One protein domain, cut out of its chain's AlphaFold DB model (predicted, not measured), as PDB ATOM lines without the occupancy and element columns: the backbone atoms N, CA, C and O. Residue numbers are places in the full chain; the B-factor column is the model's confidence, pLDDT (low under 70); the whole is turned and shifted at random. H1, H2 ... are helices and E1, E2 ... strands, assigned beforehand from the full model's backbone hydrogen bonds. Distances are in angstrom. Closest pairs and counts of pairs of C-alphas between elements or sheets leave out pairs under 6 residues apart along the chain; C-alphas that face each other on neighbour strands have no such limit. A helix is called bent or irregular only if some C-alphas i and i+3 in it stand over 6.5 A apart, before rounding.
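What this domain is: This is residues 3 to 118 of the 168 residues of the protein "Amidohydrolase family protein" of Armatimonadetes bacterium CSP1-3 (UniProt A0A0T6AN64). A small ribbon of two parallel strands, E1 beside E2, lies in the middle between two groups of helices. On the E1 side are H1 and H3, which pack on each other, with short H2 near H3; on the E2 side H6 is next to the ribbon, and H4 and H5 are packed together farther out. The printed part has 116 residues with six named helices and two named strands, in the order H1 E1 H2 H3 E2 H4 H5 H6, and its class is mostly helix. It is compact, with a radius of gyration of the C-alphas of 15.3 A, and spans 37 by 36 by 26 A.

Where its parts are: Strand E1 is residues 31 to 34, 10.0 A from first to last C-alpha, and E2 is residues 59 to 61, 7.0 A. H1, residues 13 to 23, begins at C-alpha 13 (80.463, 125.758, 61.651) and is 15.0 A long. H2 is residues 36 to 40, 7.9 A, and is neither bent nor irregular, but only just: C-alphas 36 and 39 are 6.1 A apart. H3, residues 43 to 55, is the longest helix at 18.7 A. H4 is residues 76 to 86, 15.0 A, and H5 is residues 92 to 101, 14.2 A. H6, residues 104 to 110, is 9.8 A long and ends at C-alpha 110 (75.012, 105.702, 65.295).

How they stand to each other: E1 and E2 are parallel neighbours, with 30 degrees between their directions; N 32 and O 59 are 2.9 A apart and N 61 and O 32 are 3.0 A apart, within hydrogen-bond range. E1, H2, H3 and E2 form a strand-helix-strand unit, two parallel neighbour strands with helices between them in the chain, and its crossover is right-handed. The closest C-alphas of H1 and E1 are those of Thr 14 and Ala 32, 6.7 A apart. H1 and H3 touch, with the C-alphas of Ala 18 and Val 53 closest at 5.6 A; they run the same way at a shallow tilt of 34 degrees, only just short of steep. H2 is close to H3 but not clearly touching, with the C-alphas of Met 38 and Phe 46 7.0 A apart at the closest. The closest C-alphas of E2 and H6 are those of Ser 59 and Val 109, 6.1 A apart. H5 and H6 are close but not clearly touching, at 7.7 A between the C-alphas of Asp 100 and Ala 106, their closest. H4 and H5 touch, with the C-alphas of Val 80 and Leu 98 closest at 5.8 A; they run opposite ways at a steep tilt of 54 degrees. H3 is apart from H4, H5 and H6. In H1, H3, H4, H5 and H6 every O i to N i+4 pair is within hydrogen-bond range; in H2 it is 0 of 1, with 2 of 2 O i to N i+3 pairs within range.

The domain as a whole: The two C-alphas farthest apart are those of Gly 10 and Glu 118, at 44.8 A. The printed part has no cut. The link from E2 to H4, residues 62 to 75, is long. The mean pLDDT of the printed part is 90.1, and residues 65 to 74 are under 70.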
ATOM      1  N   THR A   3      83.398 119.767  62.504       93.31
ATOM      2  CA  THR A   3      83.021 121.156  62.786       93.31
ATOM      3  C   THR A   3      83.912 121.729  63.866       93.31
ATOM      4  O   THR A   3      84.346 121.014  64.763       93.31
ATOM      5  N   ASP A   4      84.176 123.031  63.768       93.50
ATOM      6  CA  ASP A   4      84.857 123.848  64.776       93.50
ATOM      7  C   ASP A   4      86.134 123.192  65.328       93.50
ATOM      8  O   ASP A   4      86.415 123.234  66.525       93.50
ATOM      9  N   ASP A   5      86.875 122.523  64.445       88.62
ATOM     10  CA  ASP A   5      87.995 121.673  64.834       88.62
ATOM     11  C   ASP A   5      89.307 122.446  64.950       88.62
ATOM     12  O   ASP A   5      90.254 121.924  65.507       88.62
ATOM     13  N   ALA A   6      89.415 123.693  64.489       85.88
ATOM     14  CA  ALA A   6      90.584 124.509  64.824       85.88
ATOM     15  C   ALA A   6      90.436 125.110  66.233       85.88
ATOM     16  O   ALA A   6      89.327 125.303  66.726       85.88
ATOM     17  N   GLY A   7      91.552 125.460  66.877       82.38
ATOM     18  CA  GLY A   7      91.566 126.153  68.175       82.38
ATOM     19  C   GLY A   7      91.191 127.638  68.087       82.38
ATOM     20  O   GLY A   7      91.838 128.457  68.729       82.38
ATOM     21  N   ASP A   8      90.204 127.988  67.262       88.94
ATOM     22  CA  ASP A   8      89.776 129.363  66.994       88.94
ATOM     23  C   ASP A   8      88.351 129.608  67.540       88.94
ATOM     24  O   ASP A   8      87.382 129.044  67.014       88.94
ATOM     25  N   PRO A   9      88.175 130.465  68.571       89.94
ATOM     26  CA  PRO A   9      86.866 130.770  69.152       89.94
ATOM     27  C   PRO A   9      85.953 131.594  68.225       89.94
ATOM     28  O   PRO A   9      84.806 131.871  68.589       89.94
ATOM     29  N   GLY A  10      86.429 132.009  67.047       92.19
ATOM     30  CA  GLY A  10      85.655 132.665  65.993       92.19
ATOM     31  C   GLY A  10      84.834 131.711  65.119       92.19
ATOM     32  O   GLY A  10      83.905 132.167  64.454       92.19
ATOM     33  N   LEU A  11      85.111 130.402  65.146       93.00
ATOM     34  CA  LEU A  11      84.427 129.426  64.294       93.00
ATOM     35  C   LEU A  11      82.944 129.254  64.648       93.00
ATOM     36  O   LEU A  11      82.543 129.301  65.809       93.00
ATOM     37  N   ARG A  12      82.098 129.076  63.630       95.56
ATOM     38  CA  ARG A  12      80.632 128.958  63.771       95.56
ATOM     39  C   ARG A  12      80.059 127.782  62.982       95.56
ATOM     40  O   ARG A  12      78.855 127.708  62.757       95.56
ATOM     41  N   THR A  13      80.893 126.846  62.542       96.81
ATOM     42  CA  THR A  13      80.463 125.758  61.651       96.81
ATOM     43  C   THR A  13      79.520 124.771  62.340       96.81
ATOM     44  O   THR A  13      78.624 124.248  61.680       96.81
ATOM     45  N   THR A  14      79.619 124.577  63.662       96.69
ATOM     46  CA  THR A  14      78.616 123.795  64.414       96.69
ATOM     47  C   THR A  14      77.258 124.502  64.439       96.69
ATOM     48  O   THR A  14      76.226 123.854  64.277       96.69
ATOM     49  N   GLU A  15      77.237 125.831  64.595       97.31
ATOM     50  CA  GLU A  15      76.005 126.630  64.533       97.31
ATOM     51  C   GLU A  15      75.372 126.555  63.141       97.31
ATOM     52  O   GLU A  15      74.177 126.280  63.018       97.31
ATOM     53  N   MET A  16      76.183 126.729  62.091       97.56
ATOM     54  CA  MET A  16      75.748 126.609  60.698       97.56
ATOM     55  C   MET A  16      75.152 125.228  60.416       97.56
ATOM     56  O   MET A  16      74.087 125.132  59.810       97.56
ATOM     57  N   LEU A  17      75.807 124.164  60.895       97.69
ATOM     58  CA  LEU A  17      75.324 122.794  60.755       97.69
ATOM     59  C   LEU A  17      73.976 122.592  61.463       97.69
ATOM     60  O   LEU A  17      73.070 121.990  60.890       97.69
ATOM     61  N   ALA A  18      73.813 123.137  62.671       97.81
ATOM     62  CA  ALA A  18      72.564 123.055  63.424       97.81
ATOM     63  C   ALA A  18      71.417 123.823  62.759       97.81
ATOM     64  O   ALA A  18      70.305 123.307  62.637       97.81
ATOM     65  N   ALA A  19      71.687 125.042  62.291       97.81
ATOM     66  CA  ALA A  19      70.714 125.847  61.567       97.81
ATOM     67  C   ALA A  19      70.303 125.179  60.247       97.81
ATOM     68  O   ALA A  19      69.113 125.119  59.934       97.81
ATOM     69  N   ALA A  20      71.266 124.627  59.502       97.94
ATOM     70  CA  ALA A  20      70.999 123.876  58.279       97.94
ATOM     71  C   ALA A  20      70.156 122.626  58.556       97.94
ATOM     72  O   ALA A  20      69.183 122.392  57.848       97.94
ATOM     73  N   ALA A  21      70.458 121.872  59.618       97.94
ATOM     74  CA  ALA A  21      69.684 120.693  59.991       97.94
ATOM     75  C   ALA A  21      68.203 121.026  60.230       97.94
ATOM     76  O   ALA A  21      67.329 120.319  59.740       97.94
ATOM     77  N   ILE A  22      67.909 122.125  60.931       98.12
ATOM     78  CA  ILE A  22      66.526 122.563  61.165       98.12
ATOM     79  C   ILE A  22      65.877 123.026  59.857       98.12
ATOM     80  O   ILE A  22      64.770 122.599  59.538       98.12
ATOM     81  N   ARG A  23      66.565 123.886  59.098       98.19
ATOM     82  CA  ARG A  23      66.042 124.486  57.863       98.19
ATOM     83  C   ARG A  23      65.694 123.440  56.802       98.19
ATOM     84  O   ARG A  23      64.702 123.603  56.107       98.19
ATOM     85  N   GLU A  24      66.494 122.384  56.702       97.88
ATOM     86  CA  GLU A  24      66.312 121.312  55.716       97.88
ATOM     87  C   GLU A  24      65.411 120.171  56.222       97.88
ATOM     88  O   GLU A  24      65.173 119.207  55.499       97.88
ATOM     89  N   GLY A  25      64.919 120.225  57.468       97.38
ATOM     90  CA  GLY A  25      64.104 119.151  58.051       97.38
ATOM     91  C   GLY A  25      64.899 117.896  58.447       97.38
ATOM     92  O   GLY A  25      64.354 116.798  58.510       97.38
ATOM     93  N   TRP A  26      66.194 118.038  58.728       97.44
ATOM     94  CA  TRP A  26      67.115 116.973  59.151       97.44
ATOM     95  C   TRP A  26      67.281 116.886  60.678       97.44
ATOM     96  O   TRP A  26      68.288 116.381  61.184       97.44
ATOM     97  N   THR A  27      66.298 117.365  61.438       96.44
ATOM     98  CA  THR A  27      66.290 117.295  62.904       96.44
ATOM     99  C   THR A  27      66.509 115.863  63.395       96.44
ATOM    100  O   THR A  27      65.871 114.927  62.918       96.44
ATOM    101  N   GLY A  28      67.432 115.670  64.338       95.19
ATOM    102  CA  GLY A  28      67.768 114.342  64.858       95.19
ATOM    103  C   GLY A  28      68.642 113.500  63.926       95.19
ATOM    104  O   GLY A  28      69.011 112.384  64.293       95.19
ATOM    105  N   ARG A  29      68.969 114.003  62.721       94.56
ATOM    106  CA  ARG A  29      69.663 113.252  61.658       94.56
ATOM    107  C   ARG A  29      71.136 113.627  61.480       94.56
ATOM    108  O   ARG A  29      71.841 112.929  60.757       94.56
ATOM    109  N   VAL A  30      71.615 114.656  62.182       95.69
ATOM    110  CA  VAL A  30      72.935 115.273  61.975       95.69
ATOM    111  C   VAL A  30      73.855 115.107  63.188       95.69
ATOM    112  O   VAL A  30      73.416 115.146  64.337       95.69
ATOM    113  N   MET A  31      75.152 114.939  62.917       95.31
ATOM    114  CA  MET A  31      76.202 114.756  63.917       95.31
ATOM    115  C   MET A  31      77.381 115.700  63.654       95.31
ATOM    116  O   MET A  31      77.897 115.761  62.531       95.31
ATOM    117  N   ALA A  32      77.817 116.398  64.700       95.06
ATOM    118  CA  ALA A  32      79.058 117.162  64.730       95.06
ATOM    119  C   ALA A  32      80.200 116.281  65.256       95.06
ATOM    120  O   ALA A  32      80.034 115.537  66.222       95.06
ATOM    121  N   CYS A  33      81.356 116.352  64.613       92.06
ATOM    122  CA  CYS A  33      82.563 115.644  65.022       92.06
ATOM    123  C   CYS A  33      83.582 116.681  65.494       92.06
ATOM    124  O   CYS A  33      83.712 117.731  64.860       92.06
ATOM    125  N   HIS A  34      84.309 116.355  66.562       90.00
ATOM    126  CA  HIS A  34      85.293 117.201  67.239       90.00
ATOM    127  C   HIS A  34      84.688 118.388  67.986       90.00
ATOM    128  O   HIS A  34      84.621 118.361  69.213       90.00
ATOM    129  N   ALA A  35      84.258 119.426  67.265       91.56
ATOM    130  CA  ALA A  35      83.759 120.675  67.834       91.56
ATOM    131  C   ALA A  35      84.682 121.279  68.917       91.56
ATOM    132  O   ALA A  35      84.209 121.825  69.915       91.56
ATOM    133  N   ARG A  36      86.010 121.186  68.732       89.50
ATOM    134  CA  ARG A  36      87.014 121.541  69.757       89.50
ATOM    135  C   ARG A  36      86.912 122.992  70.213       89.50
ATOM    136  O   ARG A  36      87.063 123.264  71.404       89.50
ATOM    137  N   ALA A  37      86.606 123.916  69.304       91.25
ATOM    138  CA  ALA A  37      86.476 125.329  69.643       91.25
ATOM    139  C   ALA A  37      85.329 125.609  70.629       91.25
ATOM    140  O   ALA A  37      85.345 126.651  71.280       91.25
ATOM    141  N   MET A  38      84.382 124.674  70.825       92.62
ATOM    142  CA  MET A  38      83.339 124.809  71.850       92.62
ATOM    143  C   MET A  38      83.908 124.981  73.261       92.62
ATOM    144  O   MET A  38      83.281 125.660  74.069       92.62
ATOM    145  N   GLY A  39      85.098 124.438  73.544       90.12
ATOM    146  CA  GLY A  39      85.797 124.656  74.815       90.12
ATOM    147  C   GLY A  39      86.380 126.065  74.991       90.12
ATOM    148  O   GLY A  39      86.774 126.420  76.095       90.12
ATOM    149  N   LEU A  40      86.438 126.870  73.924       92.50
ATOM    150  CA  LEU A  40      87.008 128.225  73.905       92.50
ATOM    151  C   LEU A  40      85.940 129.321  73.770       92.50
ATOM    152  O   LEU A  40      86.253 130.512  73.804       92.50
ATOM    153  N   TYR A  41      84.679 128.944  73.563       95.56
ATOM    154  CA  TYR A  41      83.605 129.895  73.309       95.56
ATOM    155  C   TYR A  41      83.250 130.726  74.546       95.56
ATOM    156  O   TYR A  41      83.138 130.180  75.644       95.56
ATOM    157  N   PRO A  42      82.961 132.034  74.382       95.50
ATOM    158  CA  PRO A  42      82.377 132.824  75.456       95.50
ATOM    159  C   PRO A  42      81.056 132.210  75.934       95.50
ATOM    160  O   PRO A  42      80.177 131.904  75.121       95.50
ATOM    161  N   GLU A  43      80.884 132.105  77.252       95.25
ATOM    162  CA  GLU A  43      79.733 131.446  77.891       95.25
ATOM    163  C   GLU A  43      78.356 131.874  77.327       95.25
ATOM    164  O   GLU A  43      77.519 131.003  77.064       95.25
ATOM    165  N   PRO A  44      78.077 133.170  77.047       96.56
ATOM    166  CA  PRO A  44      76.789 133.568  76.476       96.56
ATOM    167  C   PRO A  44      76.524 132.974  75.089       96.56
ATOM    168  O   PRO A  44      75.381 132.654  74.764       96.56
ATOM    169  N   TYR A  45      77.560 132.848  74.258       96.50
ATOM    170  CA  TYR A  45      77.442 132.240  72.936       96.50
ATOM    171  C   TYR A  45      77.284 130.721  73.054       96.50
ATOM    172  O   TYR A  45      76.362 130.165  72.459       96.50
ATOM    173  N   PHE A  46      78.092 130.077  73.900       96.31
ATOM    174  CA  PHE A  46      78.001 128.640  74.162       96.31
ATOM    175  C   PHE A  46      76.587 128.220  74.596       96.31
ATOM    176  O   PHE A  46      75.995 127.319  74.001       96.31
ATOM    177  N   ARG A  47      75.970 128.933  75.548       96.69
ATOM    178  CA  ARG A  47      74.590 128.647  75.992       96.69
ATOM    179  C   ARG A  47      73.558 128.765  74.872       96.69
ATOM    180  O   ARG A  47      72.656 127.929  74.782       96.69
ATOM    181  N   ARG A  48      73.678 129.780  74.008       97.38
ATOM    182  CA  ARG A  48      72.790 129.932  72.840       97.38
ATOM    183  C   ARG A  48      72.961 128.775  71.862       97.38
ATOM    184  O   ARG A  48      71.958 128.216  71.414       97.38
ATOM    185  N   LEU A  49      74.207 128.391  71.585       96.94
ATOM    186  CA  LEU A  49      74.532 127.265  70.716       96.94
ATOM    187  C   LEU A  49      73.932 125.959  71.249       96.94
ATOM    188  O   LEU A  49      73.266 125.258  70.494       96.94
ATOM    189  N   ILE A  50      74.066 125.666  72.548       97.56
ATOM    190  CA  ILE A  50      73.446 124.483  73.172       97.56
ATOM    191  C   ILE A  50      71.926 124.467  72.963       97.56
ATOM    192  O   ILE A  50      71.355 123.423  72.649       97.56
ATOM    193  N   GLY A  51      71.261 125.619  73.087       97.69
ATOM    194  CA  GLY A  51      69.833 125.740  72.791       97.69
ATOM    195  C   GLY A  51      69.492 125.390  71.337       97.69
ATOM    196  O   GLY A  51      68.535 124.657  71.091       97.69
ATOM    197  N   LEU A  52      70.278 125.878  70.373       97.88
ATOM    198  CA  LEU A  52      70.090 125.587  68.948       97.88
ATOM    199  C   LEU A  52      70.338 124.109  68.623       97.88
ATOM    200  O   LEU A  52      69.506 123.470  67.985       97.88
ATOM    201  N   VAL A  53      71.449 123.562  69.105       97.31
ATOM    202  CA  VAL A  53      71.852 122.160  68.944       97.31
ATOM    203  C   VAL A  53      70.785 121.208  69.489       97.31
ATOM    204  O   VAL A  53      70.443 120.225  68.831       97.31
ATOM    205  N   ARG A  54      70.204 121.524  70.656       97.38
ATOM    206  CA  ARG A  54      69.082 120.762  71.227       97.38
ATOM    207  C   ARG A  54      67.852 120.794  70.326       97.38
ATOM    208  O   ARG A  54      67.266 119.745  70.089       97.38
ATOM    209  N   ARG A  55      67.482 121.962  69.784       97.81
ATOM    210  CA  ARG A  55      66.369 122.066  68.819       97.81
ATOM    211  C   ARG A  55      66.633 121.282  67.534       97.81
ATOM    212  O   ARG A  55      65.708 120.692  66.993       97.81
ATOM    213  N   ALA A  56      67.879 121.254  67.069       97.69
ATOM    214  CA  ALA A  56      68.288 120.482  65.898       97.69
ATOM    215  C   ALA A  56      68.361 118.965  66.166       97.69
ATOM    216  O   ALA A  56      68.520 118.188  65.226       97.69
ATOM    217  N   GLY A  57      68.263 118.519  67.425       96.56
ATOM    218  CA  GLY A  57      68.430 117.112  67.797       96.56
ATOM    219  C   GLY A  57      69.813 116.560  67.434       96.56
ATOM    220  O   GLY A  57      69.942 115.385  67.101       96.56
ATOM    221  N   MET A  58      70.841 117.410  67.414       95.88
ATOM    222  CA  MET A  58      72.177 117.008  66.976       95.88
ATOM    223  C   MET A  58      72.903 116.153  68.012       95.88
ATOM    224  O   MET A  58      72.752 116.338  69.219       95.88
ATOM    225  N   SER A  59      73.745 115.252  67.516       95.94
ATOM    226  CA  SER A  59      74.688 114.465  68.317       95.94
ATOM    227  C   SER A  59      76.127 114.948  68.139       95.94
ATOM    228  O   SER A  59      76.446 115.593  67.138       95.94
ATOM    229  N   PHE A  60      76.998 114.588  69.082       94.75
ATOM    230  CA  PHE A  60      78.430 114.873  69.021       94.75
ATOM    231  C   PHE A  60      79.242 113.594  69.136       94.75
ATOM    232  O   PHE A  60      78.909 112.717  69.930       94.75
ATOM    233  N   VAL A  61      80.334 113.540  68.383       93.06
ATOM    234  CA  VAL A  61      81.434 112.601  68.603       93.06
ATOM    235  C   VAL A  61      82.668 113.434  68.905       93.06
ATOM    236  O   VAL A  61      83.096 114.239  68.077       93.06
ATOM    237  N   THR A  62      83.190 113.272  70.116       86.19
ATOM    238  CA  THR A  62      84.450 113.880  70.536       86.19
ATOM    239  C   THR A  62      85.536 112.833  70.485       86.19
ATOM    240  O   THR A  62      85.279 111.667  70.793       86.19
ATOM    241  N   ASP A  63      86.730 113.264  70.104       81.94
ATOM    242  CA  ASP A  63      87.846 112.364  69.957       81.94
ATOM    243  C   ASP A  63      89.082 112.870  70.709       81.94
ATOM    244  O   ASP A  63      89.893 113.613  70.148       81.94
ATOM    245  N   PRO A  64      89.227 112.532  72.004       71.94
ATOM    246  CA  PRO A  64      90.222 113.147  72.881       71.94
ATOM    247  C   PRO A  64      91.664 112.860  72.449       71.94
ATOM    248  O   PRO A  64      92.567 113.599  72.835       71.94
ATOM    249  N   HIS A  65      91.891 111.830  71.626       67.56
ATOM    250  CA  HIS A  65      93.221 111.523  71.111       67.56
ATOM    251  C   HIS A  65      93.635 112.420  69.937       67.56
ATOM    252  O   HIS A  65      94.821 112.550  69.685       67.56
ATOM    253  N   THR A  66      92.713 113.117  69.264       60.72
ATOM    254  CA  THR A  66      93.014 113.969  68.088       60.72
ATOM    255  C   THR A  66      93.593 115.352  68.428       60.72
ATOM    256  O   THR A  66      93.536 116.292  67.634       60.72
ATOM    257  N   GLY A  67      94.209 115.483  69.607       60.41
ATOM    258  CA  GLY A  67      95.177 116.546  69.888       60.41
ATOM    259  C   GLY A  67      96.450 116.400  69.028       60.41
ATOM    260  O   GLY A  67      96.463 115.638  68.065       60.41
ATOM    261  N   PRO A  68      97.572 117.072  69.351       51.91
ATOM    262  CA  PRO A  68      98.824 116.973  68.578       51.91
ATOM    263  C   PRO A  68      99.473 115.566  68.558       51.91
ATOM    264  O   PRO A  68     100.596 115.411  68.090       51.91
ATOM    265  N   LEU A  69      98.798 114.538  69.078       43.75
ATOM    266  CA  LEU A  69      99.288 113.175  69.217       43.75
ATOM    267  C   LEU A  69      98.417 112.230  68.385       43.75
ATOM    268  O   LEU A  69      97.305 111.898  68.759       43.75
ATOM    269  N   HIS A  70      98.939 111.757  67.257       52.81
ATOM    270  CA  HIS A  70      98.272 110.801  66.367       52.81
ATOM    271  C   HIS A  70      98.264 109.370  66.938       52.81
ATOM    272  O   HIS A  70      98.871 108.459  66.365       52.81
ATOM    273  N   LEU A  71      97.626 109.150  68.088       45.59
ATOM    274  CA  LEU A  71      97.477 107.802  68.635       45.59
ATOM    275  C   LEU A  71      96.506 106.998  67.765       45.59
ATOM    276  O   LEU A  71      95.417 107.454  67.437       45.59
ATOM    277  N   ARG A  72      96.906 105.785  67.381       52.12
ATOM    278  CA  ARG A  72      95.983 104.822  66.773       52.12
ATOM    279  C   ARG A  72      95.107 104.253  67.881       52.12
ATOM    280  O   ARG A  72      95.643 103.747  68.863       52.12
ATOM    281  N   VAL A  73      93.793 104.300  67.705       61.50
ATOM    282  CA  VAL A  73      92.858 103.673  68.645       61.50
ATOM    283  C   VAL A  73      92.771 102.187  68.335       61.50
ATOM    284  O   VAL A  73      92.218 101.794  67.307       61.50
ATOM    285  N   TRP A  74      93.326 101.368  69.222       69.00
ATOM    286  CA  TRP A  74      93.195  99.909  69.175       69.00
ATOM    287  C   TRP A  74      92.247  99.379  70.253       69.00
ATOM    288  O   TRP A  74      91.643  98.327  70.063       69.00
ATOM    289  N   ASP A  75      92.085 100.133  71.342       86.31
ATOM    290  CA  ASP A  75      91.221  99.804  72.470       86.31
ATOM    291  C   ASP A  75      90.436 101.044  72.925       86.31
ATOM    292  O   ASP A  75      90.988 102.126  73.127       86.31
ATOM    293  N   LEU A  76      89.124 100.889  73.091       89.88
ATOM    294  CA  LEU A  76      88.255 101.955  73.581       89.88
ATOM    295  C   LEU A  76      88.399 102.171  75.098       89.88
ATOM    296  O   LEU A  76      88.125 103.275  75.568       89.88
ATOM    297  N   LEU A  77      88.865 101.177  75.866       92.06
ATOM    298  CA  LEU A  77      89.167 101.354  77.292       92.06
ATOM    299  C   LEU A  77      90.337 102.321  77.501       92.06
ATOM    300  O   LEU A  77      90.275 103.163  78.397       92.06
ATOM    301  N   GLU A  78      91.353 102.275  76.637       89.62
ATOM    302  CA  GLU A  78      92.446 103.256  76.634       89.62
ATOM    303  C   GLU A  78      91.936 104.669  76.322       89.62
ATOM    304  O   GLU A  78      92.370 105.638  76.946       89.62
ATOM    305  N   VAL A  79      90.971 104.804  75.405       89.94
ATOM    306  CA  VAL A  79      90.340 106.100  75.102       89.94
ATOM    307  C   VAL A  79      89.589 106.636  76.318       89.94
ATOM    308  O   VAL A  79      89.695 107.822  76.627       89.94
ATOM    309  N   VAL A  80      88.868 105.778  77.043       91.75
ATOM    310  CA  VAL A  80      88.196 106.155  78.295       91.75
ATOM    311  C   VAL A  80      89.212 106.570  79.358       91.75
ATOM    312  O   VAL A  80      89.038 107.615  79.986       91.75
ATOM    313  N   PHE A  81      90.291 105.804  79.530       90.62
ATOM    314  CA  PHE A  81      91.377 106.137  80.451       90.62
ATOM    315  C   PHE A  81      91.999 107.499  80.110       90.62
ATOM    316  O   PHE A  81      92.120 108.365  80.979       90.62
ATOM    317  N   LEU A  82      92.322 107.740  78.837       89.56
ATOM    318  CA  LEU A  82      92.865 109.008  78.353       89.56
ATOM    319  C   LEU A  82      91.885 110.171  78.560       89.56
ATOM    320  O   LEU A  82      92.291 111.254  78.987       89.56
ATOM    321  N   ALA A  83      90.598 109.963  78.273       90.06
ATOM    322  CA  ALA A  83      89.554 110.964  78.464       90.06
ATOM    323  C   ALA A  83      89.400 111.332  79.943       90.06
ATOM    324  O   ALA A  83      89.319 112.515  80.273       90.06
ATOM    325  N   ALA A  84      89.417 110.336  80.833       91.56
ATOM    326  CA  ALA A  84      89.346 110.540  82.274       91.56
ATOM    327  C   ALA A  84      90.482 111.450  82.760       91.56
ATOM    328  O   ALA A  84      90.227 112.473  83.394       91.56
ATOM    329  N   HIS A  85      91.722 111.159  82.358       89.69
ATOM    330  CA  HIS A  85      92.886 111.970  82.720       89.69
ATOM    331  C   HIS A  85      92.827 113.377  82.119       89.69
ATOM    332  O   HIS A  85      93.065 114.361  82.818       89.69
ATOM    333  N   SER A  86      92.449 113.485  80.844       88.25
ATOM    334  CA  SER A  86      92.372 114.764  80.127       88.25
ATOM    335  C   SER A  86      91.306 115.702  80.707       88.25
ATOM    336  O   SER A  86      91.457 116.920  80.668       88.25
ATOM    337  N   LEU A  87      90.228 115.142  81.262       88.56
ATOM    338  CA  LEU A  87      89.122 115.883  81.872       88.56
ATOM    339  C   LEU A  87      89.252 116.030  83.398       88.56
ATOM    340  O   LEU A  87      88.354 116.612  84.016       88.56
ATOM    341  N   GLY A  88      90.314 115.487  84.006       89.62
ATOM    342  CA  GLY A  88      90.516 115.464  85.459       89.62
ATOM    343  C   GLY A  88      89.450 114.663  86.218       89.62
ATOM    344  O   GLY A  88      89.067 115.045  87.321       89.62
ATOM    345  N   ARG A  89      88.920 113.598  85.609       89.62
ATOM    346  CA  ARG A  89      87.828 112.762  86.130       89.62
ATOM    347  C   ARG A  89      88.383 111.465  86.694       89.62
ATOM    348  O   ARG A  89      89.171 110.797  86.035       89.62
ATOM    349  N   SER A  90      87.957 111.095  87.896       87.19
ATOM    350  CA  SER A  90      88.487 109.908  88.590       87.19
ATOM    351  C   SER A  90      87.468 109.181  89.465       87.19
ATOM    352  O   SER A  90      87.780 108.131  90.023       87.19
ATOM    353  N   THR A  91      86.242 109.696  89.591       90.38
ATOM    354  CA  THR A  91      85.199 109.023  90.374       90.38
ATOM    355  C   THR A  91      84.516 107.925  89.558       90.38
ATOM    356  O   THR A  91      84.362 108.056  88.344       90.38
ATOM    357  N   THR A  92      84.022 106.869  90.216       88.69
ATOM    358  CA  THR A  92      83.306 105.763  89.548       88.69
ATOM    359  C   THR A  92      82.169 106.262  88.661       88.69
ATOM    360  O   THR A  92      82.076 105.868  87.508       88.69
ATOM    361  N   ARG A  93      81.371 107.215  89.156       91.38
ATOM    362  CA  ARG A  93      80.249 107.791  88.404       91.38
ATOM    363  C   ARG A  93      80.696 108.513  87.132       91.38
ATOM    364  O   ARG A  93      79.993 108.473  86.129       91.38
ATOM    365  N   GLU A  94      81.816 109.228  87.173       93.00
ATOM    366  CA  GLU A  94      82.340 109.899  85.980       93.00
ATOM    367  C   GLU A  94      82.877 108.880  84.973       93.00
ATOM    368  O   GLU A  94      82.644 109.025  83.776       93.00
ATOM    369  N   LEU A  95      83.537 107.826  85.454       93.31
ATOM    370  CA  LEU A  95      84.023 106.740  84.609       93.31
ATOM    371  C   LEU A  95      82.881 105.929  83.984       93.31
ATOM    372  O   LEU A  95      82.984 105.568  82.817       93.31
ATOM    373  N   ASP A  96      81.774 105.717  84.701       93.19
ATOM    374  CA  ASP A  96      80.556 105.107  84.151       93.19
ATOM    375  C   ASP A  96      80.022 105.918  82.964       93.19
ATOM    376  O   ASP A  96      79.651 105.358  81.936       93.19
ATOM    377  N   VAL A  97      80.024 107.253  83.073       94.31
ATOM    378  CA  VAL A  97      79.606 108.139  81.977       94.31
ATOM    379  C   VAL A  97      80.550 108.016  80.783       94.31
ATOM    380  O   VAL A  97      80.083 107.930  79.649       94.31
ATOM    381  N   LEU A  98      81.864 107.983  81.011       93.56
ATOM    382  CA  LEU A  98      82.839 107.823  79.928       93.56
ATOM    383  C   LEU A  98      82.741 106.439  79.264       93.56
ATOM    384  O   LEU A  98      82.866 106.336  78.044       93.56
ATOM    385  N   LEU A  99      82.451 105.387  80.030       93.06
ATOM    386  CA  LEU A  99      82.191 104.054  79.490       93.06
ATOM    387  C   LEU A  99      80.876 104.010  78.687       93.06
ATOM    388  O   LEU A  99      80.822 103.406  77.615       93.06
ATOM    389  N   ASP A 100      79.822 104.691  79.147       94.69
ATOM    390  CA  ASP A 100      78.564 104.841  78.400       94.69
ATOM    391  C   ASP A 100      78.783 105.586  77.070       94.69
ATOM    392  O   ASP A 100      78.197 105.228  76.043       94.69
ATOM    393  N   MET A 101      79.692 106.573  77.047       95.31
ATOM    394  CA  MET A 101      80.063 107.313  75.833       95.31
ATOM    395  C   MET A 101      80.594 106.410  74.713       95.31
ATOM    396  O   MET A 101      80.269 106.655  73.553       95.31
ATOM    397  N   ILE A 102      81.344 105.354  75.047       93.25
ATOM    398  CA  ILE A 102      81.879 104.386  74.073       93.25
ATOM    399  C   ILE A 102      80.975 103.159  73.861       93.25
ATOM    400  O   ILE A 102      81.304 102.293  73.054       93.25
ATOM    401  N   THR A 103      79.842 103.070  74.567       94.88
ATOM    402  CA  THR A 103      78.894 101.948  74.473       94.88
ATOM    403  C   THR A 103      77.498 102.424  74.059       94.88
ATOM    404  O   THR A 103      77.240 102.614  72.868       94.88
ATOM    405  N   ALA A 104      76.563 102.616  74.995       95.19
ATOM    406  CA  ALA A 104      75.166 102.865  74.645       95.19
ATOM    407  C   ALA A 104      74.925 104.277  74.089       95.19
ATOM    408  O   ALA A 104      74.018 104.449  73.269       95.19
ATOM    409  N   GLN A 105      75.723 105.287  74.462       95.12
ATOM    410  CA  GLN A 105      75.675 106.593  73.786       95.12
ATOM    411  C   GLN A 105      76.139 106.460  72.337       95.12
ATOM    412  O   GLN A 105      75.437 106.929  71.443       95.12
ATOM    413  N   ALA A 106      77.269 105.788  72.086       94.62
ATOM    414  CA  ALA A 106      77.784 105.580  70.733       94.62
ATOM    415  C   ALA A 106      76.753 104.862  69.848       94.62
ATOM    416  O   ALA A 106      76.457 105.323  68.746       94.62
ATOM    417  N   ALA A 107      76.122 103.802  70.360       95.12
ATOM    418  CA  ALA A 107      75.054 103.098  69.657       95.12
ATOM    419  C   ALA A 107      73.856 104.005  69.327       95.12
ATOM    420  O   ALA A 107      73.354 103.977  68.203       95.12
ATOM    421  N   ARG A 108      73.428 104.863  70.267       94.06
ATOM    422  CA  ARG A 108      72.354 105.847  70.039       94.06
ATOM    423  C   ARG A 108      72.725 106.877  68.976       94.06
ATOM    424  O   ARG A 108      71.911 107.176  68.105       94.06
ATOM    425  N   VAL A 109      73.956 107.381  69.017       94.06
ATOM    426  CA  VAL A 109      74.496 108.349  68.052       94.06
ATOM    427  C   VAL A 109      74.582 107.744  66.645       94.06
ATOM    428  O   VAL A 109      74.238 108.406  65.664       94.06
ATOM    429  N   LEU A 110      74.966 106.470  66.544       93.75
ATOM    430  CA  LEU A 110      75.012 105.702  65.295       93.75
ATOM    431  C   LEU A 110      73.645 105.154  64.851       93.75
ATOM    432  O   LEU A 110      73.526 104.660  63.732       93.75
ATOM    433  N   ARG A 111      72.610 105.266  65.694       93.06
ATOM    434  CA  ARG A 111      71.268 104.689  65.487       93.06
ATOM    435  C   ARG A 111      71.292 103.177  65.258       93.06
ATOM    436  O   ARG A 111      70.552 102.657  64.425       93.06
ATOM    437  N   VAL A 112      72.138 102.475  66.004       93.75
ATOM    438  CA  VAL A 112      72.156 101.012  66.006       93.75
ATOM    439  C   VAL A 112      70.885 100.518  66.696       93.75
ATOM    440  O   VAL A 112      70.641 100.837  67.860       93.75
ATOM    441  N   ALA A 113      70.061  99.771  65.962       90.38
ATOM    442  CA  ALA A 113      68.890  99.100  66.514       90.38
ATOM    443  C   ALA A 113      69.311  97.914  67.395       90.38
ATOM    444  O   ALA A 113      70.384  97.346  67.201       90.38
ATOM    445  N   ASP A 114      68.470  97.552  68.366       90.69
ATOM    446  CA  ASP A 114      68.640  96.356  69.204       90.69
ATOM    447  C   ASP A 114      69.993  96.250  69.939       90.69
ATOM    448  O   ASP A 114      70.443  95.158  70.288       90.69
ATOM    449  N   TYR A 115      70.645  97.385  70.218       94.81
ATOM    450  CA  TYR A 115      71.901  97.436  70.971       94.81
ATOM    451  C   TYR A 115      71.655  97.401  72.478       94.81
ATOM    452  O   TYR A 115      70.966  98.269  73.010       94.81
ATOM    453  N   GLY A 116      72.273  96.465  73.196       95.00
ATOM    454  CA  GLY A 116      72.348  96.468  74.659       95.00
ATOM    455  C   GLY A 116      72.106  95.097  75.283       95.00
ATOM    456  O   GLY A 116      71.813  94.123  74.594       95.00
ATOM    457  N   LEU A 117      72.240  95.035  76.607       94.69
ATOM    458  CA  LEU A 117      72.179  93.796  77.385       94.69
ATOM    459  C   LEU A 117      70.759  93.540  77.903       94.69
ATOM    460  O   LEU A 117      70.487  93.667  79.092       94.69
ATOM    461  N   GLU A 118      69.847  93.200  76.996       95.31
ATOM    462  CA  GLU A 118      68.452  92.896  77.326       95.31
ATOM    463  C   GLU A 118      68.008  91.585  76.671       95.31
ATOM    464  O   GLU A 118      68.459  91.227  75.580       95.31
TER     465      GLU A 118